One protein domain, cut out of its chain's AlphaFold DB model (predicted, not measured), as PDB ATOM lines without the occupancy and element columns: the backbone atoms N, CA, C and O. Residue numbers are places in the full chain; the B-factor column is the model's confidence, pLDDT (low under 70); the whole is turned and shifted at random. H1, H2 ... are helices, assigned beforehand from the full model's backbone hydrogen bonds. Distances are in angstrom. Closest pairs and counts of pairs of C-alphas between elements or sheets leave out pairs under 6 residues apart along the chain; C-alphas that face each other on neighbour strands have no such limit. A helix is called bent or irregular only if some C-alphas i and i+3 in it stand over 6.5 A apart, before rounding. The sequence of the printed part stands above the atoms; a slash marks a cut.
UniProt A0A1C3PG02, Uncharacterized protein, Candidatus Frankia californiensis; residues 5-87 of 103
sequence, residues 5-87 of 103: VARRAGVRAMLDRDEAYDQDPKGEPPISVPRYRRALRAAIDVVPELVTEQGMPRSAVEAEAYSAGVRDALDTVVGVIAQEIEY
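Overview. This is residues 5 to 87 of the 103 residues of an uncharacterized protein of Candidatus Frankia californiensis (UniProt A0A1C3PG02). This is a long, loose rod of helices: H1 and H2 fold back on each other as a helical hairpin toward one end, and the long helix H4 starts near the other end and runs back until its last part, residues 78 to 85, packs on residues 7 to 11 of H1. The short helix H3 packs on residues 63 to 74 of H4, while residues 22 to 33, which join H1 to H2, make a long loop at the hairpin's end of the rod. The printed part has 83 residues with four named helices, in the order H1, H2, H3, H4, and no named strand; its class is all helix, with 59 residues in the helices. It is loose, with a radius of gyration of the C-alphas of 16.1 A, and its C-alphas span 54 by 20 by 15 A.

Along the chain. Find C-alpha 5 at (97.760, 116.500, 152.731); there H1 begins, and it runs through residues 5 to 21 for 25.0 A to C-alpha 21 at (90.872, 96.243, 139.721). Go on past residues 22 to 33 and you reach H2, residues 34 to 44, which is 15.5 A from first to last C-alpha. After three more residues comes H3, residues 48 to 52, only 6.4 A long. Then look at C-alpha 60, at (85.763, 136.126, 165.168), where H4 begins; it is the longest helix, with 26 residues, and runs 37.4 A through residues 60 to 85 to C-alpha 85 at (93.271, 101.002, 154.640). None of the four helices is bent or irregular.

Arrangement. Begin with H1 and H2, which touch and form a helical hairpin. Their lines stand at a shallow tilt of 11 degrees, opposite ways, and their closest C-alphas, those of Arg 8 and Ile 44, are 6.2 A apart. From H1 turn to H4: the two touch through residues 7 to 11 of H1 and residues 78 to 85 of H4 alone. Look there at Val 11 and Ala 82, whose C-alphas are the closest of this pair, at 5.8 A. H1 and H4 run the same way at a steep tilt of 40 degrees. H2 and H4 only just touch, with 3 pairs of C-alphas within 8 A, and H4 does so with residues 78 to 81 alone. Their closest C-alphas are those of Ile 44 and Val 78, 6.2 A apart, and they run opposite ways at 36 degrees, a tilt only just steep. With one of these three tilts shallow, the helix packing is mostly crossed, the lines standing at larger angles, but only just. Farther along, H3 touches residues 63 to 74 of H4, and the closest C-alphas are those of Pro 48 and Arg 71, at 5.8 A. H3 is apart from H1 and also from H2. In the backbones of H1, H2, H3 and H4, every O i to N i+4 pair is within hydrogen-bond range.

Size, cuts and confidence. To measure the rod's length, look from C-alpha 26 at (95.403, 91.881, 138.436) to C-alpha 59 at (82.397, 136.045, 167.030): those of Lys 26 and Ser 59 are the two C-alphas farthest apart, at 54.2 A. The C-alphas of Val 5 and Tyr 87, the first and last printed, are 19.8 A apart. The printed part runs from residue 5 to residue 87 without a cut. The link from H1 to H2 is long, with 12 residues, the link from H2 to H3 is tight, and the link from H3 to H4, with 7 residues, is short. The mean pLDDT of the printed part is 82.7, and the model's confidence is under 70 at residues 28 to 29, residues 54 to 56 and residue 87.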
ATOM      1  N   VAL A   5      97.795 116.470 154.202       83.44
ATOM      2  CA  VAL A   5      97.760 116.500 152.731       83.44
ATOM      3  C   VAL A   5      98.346 115.220 152.132       83.44
ATOM      4  O   VAL A   5      97.725 114.612 151.262       83.44
ATOM      5  N   ALA A   6      99.507 114.775 152.624       82.62
ATOM      6  CA  ALA A   6     100.137 113.543 152.154       82.62
ATOM      7  C   ALA A   6      99.283 112.304 152.471       82.62
ATOM      8  O   ALA A   6      99.161 111.422 151.626       82.62
ATOM      9  N   ARG A   7      98.631 112.262 153.643       84.50
ATOM     10  CA  ARG A   7      97.706 111.174 154.006       84.50
ATOM     11  C   ARG A   7      96.497 111.111 153.074       84.50
ATOM     12  O   ARG A   7      96.196 110.042 152.556       84.50
ATOM     13  N   ARG A   8      95.850 112.248 152.785       86.56
ATOM     14  CA  ARG A   8      94.723 112.299 151.830       86.56
ATOM     15  C   ARG A   8      95.139 111.819 150.440       86.56
ATOM     16  O   ARG A   8      94.417 111.043 149.823       86.56
ATOM     17  N   ALA A   9      96.308 112.246 149.961       86.94
ATOM     18  CA  ALA A   9      96.842 111.806 148.674       86.94
ATOM     19  C   ALA A   9      97.112 110.291 148.642       86.94
ATOM     20  O   ALA A   9      96.756 109.633 147.666       86.94
ATOM     21  N   GLY A  10      97.674 109.735 149.720       84.69
ATOM     22  CA  GLY A  10      97.897 108.294 149.863       84.69
ATOM     23  C   GLY A  10      96.597 107.492 149.796       84.69
ATOM     24  O   GLY A  10      96.487 106.579 148.980       84.69
ATOM     25  N   VAL A  11      95.580 107.890 150.569       86.50
ATOM     26  CA  VAL A  11      94.261 107.232 150.543       86.50
ATOM     27  C   VAL A  11      93.634 107.310 149.147       86.50
ATOM     28  O   VAL A  11      93.141 106.301 148.649       86.50
ATOM     29  N   ARG A  12      93.696 108.468 148.470       89.31
ATOM     30  CA  ARG A  12      93.193 108.604 147.089       89.31
ATOM     31  C   ARG A  12      93.878 107.627 146.135       89.31
ATOM     32  O   ARG A  12      93.184 106.900 145.435       89.31
ATOM     33  N   ALA A  13      95.207 107.548 146.170       86.56
ATOM     34  CA  ALA A  13      95.962 106.643 145.307       86.56
ATOM     35  C   ALA A  13      95.630 105.160 145.562       86.56
ATOM     36  O   ALA A  13      95.662 104.346 144.641       86.56
ATOM     37  N   MET A  14      95.304 104.785 146.803       84.44
ATOM     38  CA  MET A  14      94.845 103.430 147.125       84.44
ATOM     39  C   MET A  14      93.455 103.152 146.556       84.44
ATOM     40  O   MET A  14      93.265 102.124 145.916       84.44
ATOM     41  N   LEU A  15      92.515 104.087 146.714       87.38
ATOM     42  CA  LEU A  15      91.172 103.965 146.142       87.38
ATOM     43  C   LEU A  15      91.193 103.938 144.605       87.38
ATOM     44  O   LEU A  15      90.395 103.223 144.006       87.38
ATOM     45  N   ASP A  16      92.112 104.672 143.970       87.31
ATOM     46  CA  ASP A  16      92.314 104.645 142.516       87.31
ATOM     47  C   ASP A  16      92.807 103.267 142.038       87.31
ATOM     48  O   ASP A  16      92.309 102.745 141.041       87.31
ATOM     49  N   ARG A  17      93.749 102.641 142.765       81.44
ATOM     50  CA  ARG A  17      94.205 101.267 142.475       81.44
ATOM     51  C   ARG A  17      93.085 100.245 142.661       81.44
ATOM     52  O   ARG A  17      92.916  99.367 141.823       81.44
ATOM     53  N   ASP A  18      92.315 100.396 143.732       83.31
ATOM     54  CA  ASP A  18      91.178  99.534 144.050       83.31
ATOM     55  C   ASP A  18      90.082  99.600 142.969       83.31
ATOM     56  O   ASP A  18      89.479  98.597 142.606       83.31
ATOM     57  N   GLU A  19      89.850 100.784 142.399       86.62
ATOM     58  CA  GLU A  19      88.910 100.984 141.292       86.62
ATOM     59  C   GLU A  19      89.441 100.451 139.952       86.62
ATOM     60  O   GLU A  19      88.664  99.957 139.136       86.62
ATOM     61  N   ALA A  20      90.759 100.481 139.733       84.94
ATOM     62  CA  ALA A  20      91.375  99.889 138.545       84.94
ATOM     63  C   ALA A  20      91.197  98.359 138.486       84.94
ATOM     64  O   ALA A  20      91.058  97.810 137.390       84.94
ATOM     65  N   TYR A  21      91.123  97.686 139.642       83.31
ATOM     66  CA  TYR A  21      90.872  96.243 139.721       83.31
ATOM     67  C   TYR A  21      89.529  95.840 139.086       83.31
ATOM     68  O   TYR A  21      89.430  94.766 138.497       83.31
ATOM     69  N   ASP A  22      88.506  96.707 139.134       83.81
ATOM     70  CA  ASP A  22      87.208  96.438 138.492       83.81
ATOM     71  C   ASP A  22      87.336  96.264 136.966       83.81
ATOM     72  O   ASP A  22      86.514  95.587 136.348       83.81
ATOM     73  N   GLN A  23      88.329  96.916 136.350       85.50
ATOM     74  CA  GLN A  23      88.540  96.921 134.898       85.50
ATOM     75  C   GLN A  23      89.594  95.900 134.459       85.50
ATOM     76  O   GLN A  23      89.463  95.303 133.390       85.50
ATOM     77  N   ASP A  24      90.634  95.698 135.269       83.94
ATOM     78  CA  ASP A  24      91.701  94.724 135.030       83.94
ATOM     79  C   ASP A  24      92.075  94.047 136.361       83.94
ATOM     80  O   ASP A  24      92.910  94.577 137.098       83.94
ATOM     81  N   PRO A  25      91.456  92.900 136.707       80.19
ATOM     82  CA  PRO A  25      91.604  92.254 138.011       80.19
ATOM     83  C   PRO A  25      92.957  91.540 138.125       80.19
ATOM     84  O   PRO A  25      93.060  90.312 138.080       80.19
ATOM     85  N   LYS A  26      94.023  92.328 138.247       77.31
ATOM     86  CA  LYS A  26      95.403  91.881 138.436       77.31
ATOM     87  C   LYS A  26      95.980  92.496 139.704       77.31
ATOM     88  O   LYS A  26      95.826  93.689 139.945       77.31
ATOM     89  N   GLY A  27      96.729  91.696 140.459       71.19
ATOM     90  CA  GLY A  27      97.357  92.128 141.708       71.19
ATOM     91  C   GLY A  27      96.510  91.800 142.935       71.19
ATOM     92  O   GLY A  27      95.789  90.802 142.943       71.19
ATOM     93  N   GLU A  28      96.649  92.611 143.983       67.81
ATOM     94  CA  GLU A  28      95.947  92.408 145.253       67.81
ATOM     95  C   GLU A  28      94.424  92.523 145.076       67.81
ATOM     96  O   GLU A  28      93.962  93.360 144.295       67.81
ATOM     97  N   PRO A  29      93.638  91.678 145.772       68.25
ATOM     98  CA  PRO A  29      92.185  91.756 145.740       68.25
ATOM     99  C   PRO A  29      91.697  93.113 146.264       68.25
ATOM    100  O   PRO A  29      92.384  93.749 147.070       68.25
ATOM    101  N   PRO A  30      90.505  93.556 145.835       74.25
ATOM    102  CA  PRO A  30      90.033  94.885 146.156       74.25
ATOM    103  C   PRO A  30      89.789  95.047 147.660       74.25
ATOM    104  O   PRO A  30      89.209  94.185 148.322       74.25
ATOM    105  N   ILE A  31      90.197  96.201 148.174       72.06
ATOM    106  CA  ILE A  31      89.999  96.688 149.537       72.06
ATOM    107  C   ILE A  31      88.497  96.784 149.835       72.06
ATOM    108  O   ILE A  31      88.058  96.536 150.960       72.06
ATOM    109  N   SER A  32      87.676  97.165 148.845       75.94
ATOM    110  CA  SER A  32      86.231  97.288 149.040       75.94
ATOM    111  C   SER A  32      85.397  97.204 147.758       75.94
ATOM    112  O   SER A  32      85.899  97.018 146.657       75.94
ATOM    113  N   VAL A  33      84.077  97.354 147.898       81.25
ATOM    114  CA  VAL A  33      83.134  97.461 146.770       81.25
ATOM    115  C   VAL A  33      82.947  98.926 146.337       81.25
ATOM    116  O   VAL A  33      83.132  99.834 147.159       81.25
ATOM    117  N   PRO A  34      82.477  99.203 145.100       81.50
ATOM    118  CA  PRO A  34      82.369 100.568 144.570       81.50
ATOM    119  C   PRO A  34      81.634 101.565 145.478       81.50
ATOM    120  O   PRO A  34      82.011 102.734 145.574       81.50
ATOM    121  N   ARG A  35      80.578 101.124 146.179       78.56
ATOM    122  CA  ARG A  35      79.797 101.990 147.080       78.56
ATOM    123  C   ARG A  35      80.620 102.488 148.270       78.56
ATOM    124  O   ARG A  35      80.481 103.648 148.649       78.56
ATOM    125  N   TYR A  36      81.470 101.638 148.840       81.44
ATOM    126  CA  TYR A  36      82.314 102.005 149.973       81.44
ATOM    127  C   TYR A  36      83.514 102.843 149.530       81.44
ATOM    128  O   TYR A  36      83.793 103.847 150.180       81.44
ATOM    129  N   ARG A  37      84.112 102.564 148.358       87.62
ATOM    130  CA  ARG A  37      85.102 103.472 147.744       87.62
ATOM    131  C   ARG A  37      84.563 104.895 147.603       87.62
ATOM    132  O   ARG A  37      85.221 105.850 148.006       87.62
ATOM    133  N   ARG A  38      83.340 105.050 147.081       85.31
ATOM    134  CA  ARG A  38      82.689 106.367 146.937       85.31
ATOM    135  C   ARG A  38      82.467 107.066 148.277       85.31
ATOM    136  O   ARG A  38      82.688 108.268 148.365       85.31
ATOM    137  N   ALA A  39      82.049 106.329 149.307       86.19
ATOM    138  CA  ALA A  39      81.866 106.888 150.646       86.19
ATOM    139  C   ALA A  39      83.197 107.371 151.250       86.19
ATOM    140  O   ALA A  39      83.255 108.460 151.815       86.19
ATOM    141  N   LEU A  40      84.273 106.602 151.069       88.56
ATOM    142  CA  LEU A  40      85.612 106.973 151.525       88.56
ATOM    143  C   LEU A  40      86.151 108.193 150.772       88.56
ATOM    144  O   LEU A  40      86.657 109.112 151.414       88.56
ATOM    145  N   ARG A  41      85.966 108.264 149.444       90.06
ATOM    146  CA  ARG A  41      86.280 109.468 148.651       90.06
ATOM    147  C   ARG A  41      85.536 110.691 149.185       90.06
ATOM    148  O   ARG A  41      86.154 111.710 149.466       90.06
ATOM    149  N   ALA A  42      84.229 110.566 149.411       89.12
ATOM    150  CA  ALA A  42      83.432 111.662 149.952       89.12
ATOM    151  C   ALA A  42      83.953 112.139 151.320       89.12
ATOM    152  O   ALA A  42      84.003 113.341 151.554       89.12
ATOM    153  N   ALA A  43      84.380 111.221 152.193       87.56
ATOM    154  CA  ALA A  43      84.924 111.560 153.507       87.56
ATOM    155  C   ALA A  43      86.282 112.284 153.435       87.56
ATOM    156  O   ALA A  43      86.497 113.251 154.163       87.56
ATOM    157  N   ILE A  44      87.195 111.854 152.556       89.50
ATOM    158  CA  ILE A  44      88.528 112.478 152.426       89.50
ATOM    159  C   ILE A  44      88.514 113.775 151.602       89.50
ATOM    160  O   ILE A  44      89.438 114.583 151.723       89.50
ATOM    161  N   ASP A  45      87.480 113.976 150.782       90.38
ATOM    162  CA  ASP A  45      87.303 115.162 149.939       90.38
ATOM    163  C   ASP A  45      86.566 116.304 150.659       90.38
ATOM    164  O   ASP A  45      86.418 117.388 150.090       90.38
ATOM    165  N   VAL A  46      86.143 116.105 151.916       88.75
ATOM    166  CA  VAL A  46      85.552 117.175 152.730       88.75
ATOM    167  C   VAL A  46      86.537 118.340 152.864       88.75
ATOM    168  O   VAL A  46      87.661 118.198 153.361       88.75
ATOM    169  N   VAL A  47      86.084 119.521 152.443       83.38
ATOM    170  CA  VAL A  47      86.810 120.785 152.583       83.38
ATOM    171  C   VAL A  47      86.424 121.411 153.930       83.38
ATOM    172  O   VAL A  47      85.238 121.693 154.126       83.38
ATOM    173  N   PRO A  48      87.375 121.629 154.859       77.81
ATOM    174  CA  PRO A  48      87.087 122.179 156.186       77.81
ATOM    175  C   PRO A  48      86.293 123.488 156.140       77.81
ATOM    176  O   PRO A  48      85.378 123.677 156.934       77.81
ATOM    177  N   GLU A  49      86.599 124.354 155.176       79.00
ATOM    178  CA  GLU A  49      85.956 125.655 154.984       79.00
ATOM    179  C   GLU A  49      84.450 125.527 154.681       79.00
ATOM    180  O   GLU A  49      83.639 126.288 155.199       79.00
ATOM    181  N   LEU A  50      84.041 124.495 153.932       73.50
ATOM    182  CA  LEU A  50      82.621 124.243 153.651       73.50
ATOM    183  C   LEU A  50      81.845 123.803 154.899       73.50
ATOM    184  O   LEU A  50      80.633 123.989 154.971       73.50
ATOM    185  N   VAL A  51      82.524 123.209 155.881       72.00
ATOM    186  CA  VAL A  51      81.922 122.797 157.157       72.00
ATOM    187  C   VAL A  51      81.833 123.987 158.113       72.00
ATOM    188  O   VAL A  51      80.868 124.115 158.867       72.00
ATOM    189  N   THR A  52      82.813 124.892 158.076       74.25
ATOM    190  CA  THR A  52      82.849 126.070 158.952       74.25
ATOM    191  C   THR A  52      81.809 127.121 158.582       74.25
ATOM    192  O   THR A  52      81.187 127.695 159.485       74.25
ATOM    193  N   GLU A  53      81.553 127.303 157.286       70.75
ATOM    194  CA  GLU A  53      80.557 128.234 156.735       70.75
ATOM    195  C   GLU A  53      79.096 127.823 156.997       70.75
ATOM    196  O   GLU A  53      78.211 128.673 156.989       70.75
ATOM    197  N   GLN A  54      78.819 126.550 157.299       69.94
ATOM    198  CA  GLN A  54      77.458 126.057 157.581       69.94
ATOM    199  C   GLN A  54      76.942 126.398 158.993       69.94
ATOM    200  O   GLN A  54      75.828 126.022 159.361       69.94
ATOM    201  N   GLY A  55      77.743 127.077 159.815       62.91
ATOM    202  CA  GLY A  55      77.404 127.370 161.203       62.91
ATOM    203  C   GLY A  55      76.663 128.690 161.429       62.91
ATOM    204  O   GLY A  55      76.727 129.622 160.635       62.91
ATOM    205  N   MET A  56      76.000 128.768 162.585       65.25
ATOM    206  CA  MET A  56      75.392 129.986 163.133       65.25
ATOM    207  C   MET A  56      76.389 131.159 163.220       65.25
ATOM    208  O   MET A  56      77.599 130.922 163.260       65.25
ATOM    209  N   PRO A  57      75.909 132.416 163.296       74.94
ATOM    210  CA  PRO A  57      76.777 133.569 163.514       74.94
ATOM    211  C   PRO A  57      77.623 133.387 164.782       74.94
ATOM    212  O   PRO A  57      77.107 133.052 165.847       74.94
ATOM    213  N   ARG A  58      78.932 133.605 164.639       78.69
ATOM    214  CA  ARG A  58      79.953 133.482 165.686       78.69
ATOM    215  C   ARG A  58      80.764 134.767 165.758       78.69
ATOM    216  O   ARG A  58      80.928 135.457 164.751       78.69
ATOM    217  N   SER A  59      81.315 135.064 166.929       85.88
ATOM    218  CA  SER A  59      82.397 136.045 167.030       85.88
ATOM    219  C   SER A  59      83.639 135.562 166.262       85.88
ATOM    220  O   SER A  59      83.791 134.371 165.986       85.88
ATOM    221  N   ALA A  60      84.553 136.475 165.921       84.12
ATOM    222  CA  ALA A  60      85.763 136.126 165.168       84.12
ATOM    223  C   ALA A  60      86.618 135.059 165.883       84.12
ATOM    224  O   ALA A  60      87.084 134.116 165.248       84.12
ATOM    225  N   VAL A  61      86.752 135.166 167.210       85.81
ATOM    226  CA  VAL A  61      87.516 134.212 168.034       85.81
ATOM    227  C   VAL A  61      86.856 132.829 168.041       85.81
ATOM    228  O   VAL A  61      87.532 131.813 167.895       85.81
ATOM    229  N   GLU A  62      85.527 132.768 168.154       85.94
ATOM    230  CA  GLU A  62      84.782 131.503 168.088       85.94
ATOM    231  C   GLU A  62      84.855 130.861 166.701       85.94
ATOM    232  O   GLU A  62      84.938 129.640 166.593       85.94
ATOM    233  N   ALA A  63      84.833 131.662 165.633       84.81
ATOM    234  CA  ALA A  63      84.959 131.165 164.268       84.81
ATOM    235  C   ALA A  63      86.341 130.543 164.013       84.81
ATOM    236  O   ALA A  63      86.435 129.484 163.386       84.81
ATOM    237  N   GLU A  64      87.406 131.158 164.532       86.94
ATOM    238  CA  GLU A  64      88.768 130.632 164.433       86.94
ATOM    239  C   GLU A  64      88.925 129.324 165.219       86.94
ATOM    240  O   GLU A  64      89.358 128.317 164.651       86.94
ATOM    241  N   ALA A  65      88.493 129.301 166.484       88.06
ATOM    242  CA  ALA A  65      88.545 128.104 167.323       88.06
ATOM    243  C   ALA A  65      87.722 126.948 166.728       88.06
ATOM    244  O   ALA A  65      88.186 125.808 166.682       88.06
ATOM    245  N   TYR A  66      86.525 127.244 166.207       86.94
ATOM    246  CA  TYR A  66      85.697 126.259 165.514       86.94
ATOM    247  C   TYR A  66      86.398 125.711 164.267       86.94
ATOM    248  O   TYR A  66      86.448 124.499 164.070       86.94
ATOM    249  N   SER A  67      86.992 126.582 163.448       88.31
ATOM    250  CA  SER A  67      87.701 126.174 162.229       88.31
ATOM    251  C   SER A  67      88.931 125.319 162.523       88.31
ATOM    252  O   SER A  67      89.193 124.356 161.804       88.31
ATOM    253  N   ALA A  68      89.674 125.635 163.587       89.69
ATOM    254  CA  ALA A  68      90.786 124.811 164.049       89.69
ATOM    255  C   ALA A  68      90.307 123.413 164.478       89.69
ATOM    256  O   ALA A  68      90.865 122.417 164.022       89.69
ATOM    257  N   GLY A  69      89.230 123.336 165.268       89.38
ATOM    258  CA  GLY A  69      88.642 122.062 165.694       89.38
ATOM    259  C   GLY A  69      88.109 121.217 164.533       89.38
ATOM    260  O   GLY A  69      88.326 120.009 164.503       89.38
ATOM    261  N   VAL A  70      87.465 121.836 163.536       90.12
ATOM    262  CA  VAL A  70      87.003 121.140 162.320       90.12
ATOM    263  C   VAL A  70      88.178 120.548 161.541       90.12
ATOM    264  O   VAL A  70      88.108 119.395 161.117       90.12
ATOM    265  N   ARG A  71      89.263 121.311 161.357       90.44
ATOM    266  CA  ARG A  71      90.465 120.817 160.664       90.44
ATOM    267  C   ARG A  71      91.086 119.635 161.401       90.44
ATOM    268  O   ARG A  71      91.348 118.617 160.769       90.44
ATOM    269  N   ASP A  72      91.246 119.744 162.716       91.75
ATOM    270  CA  ASP A  72      91.816 118.681 163.550       91.75
ATOM    271  C   ASP A  72      90.968 117.396 163.525       91.75
ATOM    272  O   ASP A  72      91.485 116.292 163.329       91.75
ATOM    273  N   ALA A  73      89.641 117.533 163.613       90.88
ATOM    274  CA  ALA A  73      88.720 116.405 163.521       90.88
ATOM    275  C   ALA A  73      88.793 115.710 162.149       90.88
ATOM    276  O   ALA A  73      88.891 114.483 162.081       90.88
ATOM    277  N   LEU A  74      88.788 116.474 161.052       90.38
ATOM    278  CA  LEU A  74      88.900 115.918 159.698       90.38
ATOM    279  C   LEU A  74      90.255 115.241 159.474       90.38
ATOM    280  O   LEU A  74      90.320 114.160 158.887       90.38
ATOM    281  N   ASP A  75      91.335 115.830 159.978       89.56
ATOM    282  CA  ASP A  75      92.668 115.245 159.878       89.56
ATOM    283  C   ASP A  75      92.804 113.971 160.718       89.56
ATOM    284  O   ASP A  75      93.513 113.047 160.309       89.56
ATOM    285  N   THR A  76      92.099 113.882 161.846       91.00
ATOM    286  CA  THR A  76      91.993 112.656 162.645       91.00
ATOM    287  C   THR A  76      91.257 111.564 161.874       91.00
ATOM    288  O   THR A  76      91.787 110.463 161.730       91.00
ATOM    289  N   VAL A  77      90.087 111.869 161.300       90.06
ATOM    290  CA  VAL A  77      89.304 110.911 160.497       90.06
ATOM    291  C   VAL A  77      90.119 110.383 159.317       90.06
ATOM    292  O   VAL A  77      90.197 109.174 159.116       90.06
ATOM    293  N   VAL A  78      90.792 111.264 158.571       88.75
ATOM    294  CA  VAL A  78      91.687 110.861 157.473       88.75
ATOM    295  C   VAL A  78      92.837 109.991 157.981       88.75
ATOM    296  O   VAL A  78      93.246 109.064 157.291       88.75
ATOM    297  N   GLY A  79      93.376 110.283 159.168       87.31
ATOM    298  CA  GLY A  79      94.412 109.467 159.801       87.31
ATOM    299  C   GLY A  79      93.952 108.042 160.075       87.31
ATOM    300  O   GLY A  79      94.646 107.110 159.685       87.31
ATOM    301  N   VAL A  80      92.768 107.886 160.670       89.44
ATOM    302  CA  VAL A  80      92.165 106.572 160.931       89.44
ATOM    303  C   VAL A  80      91.884 105.838 159.621       89.44
ATOM    304  O   VAL A  80      92.276 104.690 159.477       89.44
ATOM    305  N   ILE A  81      91.286 106.505 158.627       86.94
ATOM    306  CA  ILE A  81      91.034 105.903 157.307       86.94
ATOM    307  C   ILE A  81      92.340 105.427 156.663       86.94
ATOM    308  O   ILE A  81      92.390 104.322 156.139       86.94
ATOM    309  N   ALA A  82      93.395 106.246 156.702       84.31
ATOM    310  CA  ALA A  82      94.691 105.861 156.163       84.31
ATOM    311  C   ALA A  82      95.240 104.618 156.875       84.31
ATOM    312  O   ALA A  82      95.614 103.671 156.201       84.31
ATOM    313  N   GLN A  83      95.204 104.589 158.208       85.31
ATOM    314  CA  GLN A  83      95.679 103.458 159.004       85.31
ATOM    315  C   GLN A  83      94.906 102.159 158.724       85.31
ATOM    316  O   GLN A  83      95.520 101.110 158.554       85.31
ATOM    317  N   GLU A  84      93.576 102.231 158.660       82.81
ATOM    318  CA  GLU A  84      92.711 101.063 158.443       82.81
ATOM    319  C   GLU A  84      92.741 100.563 156.996       82.81
ATOM    320  O   GLU A  84      92.450  99.403 156.738       82.81
ATOM    321  N   ILE A  85      93.080 101.420 156.033       77.50
ATOM    322  CA  ILE A  85      93.271 101.002 154.640       77.50
ATOM    323  C   ILE A  85      94.708 100.486 154.416       77.50
ATOM    324  O   ILE A  85      94.930  99.646 153.549       77.50
ATOM    325  N   GLU A  86      95.684 100.943 155.208       72.25
ATOM    326  CA  GLU A  86      97.091 100.505 155.176       72.25
ATOM    327  C   GLU A  86      97.322  99.133 155.872       72.25
ATOM    328  O   GLU A  86      98.408  98.566 155.773       72.25
ATOM    329  N   TYR A  87      96.299  98.547 156.512       49.53
ATOM    330  CA  TYR A  87      96.313  97.253 157.226       49.53
ATOM    331  C   TYR A  87      95.043  96.457 156.828       49.53
ATOM    332  O   TYR A  87      93.953  96.981 156.958       49.53
TER     333      TYR A  87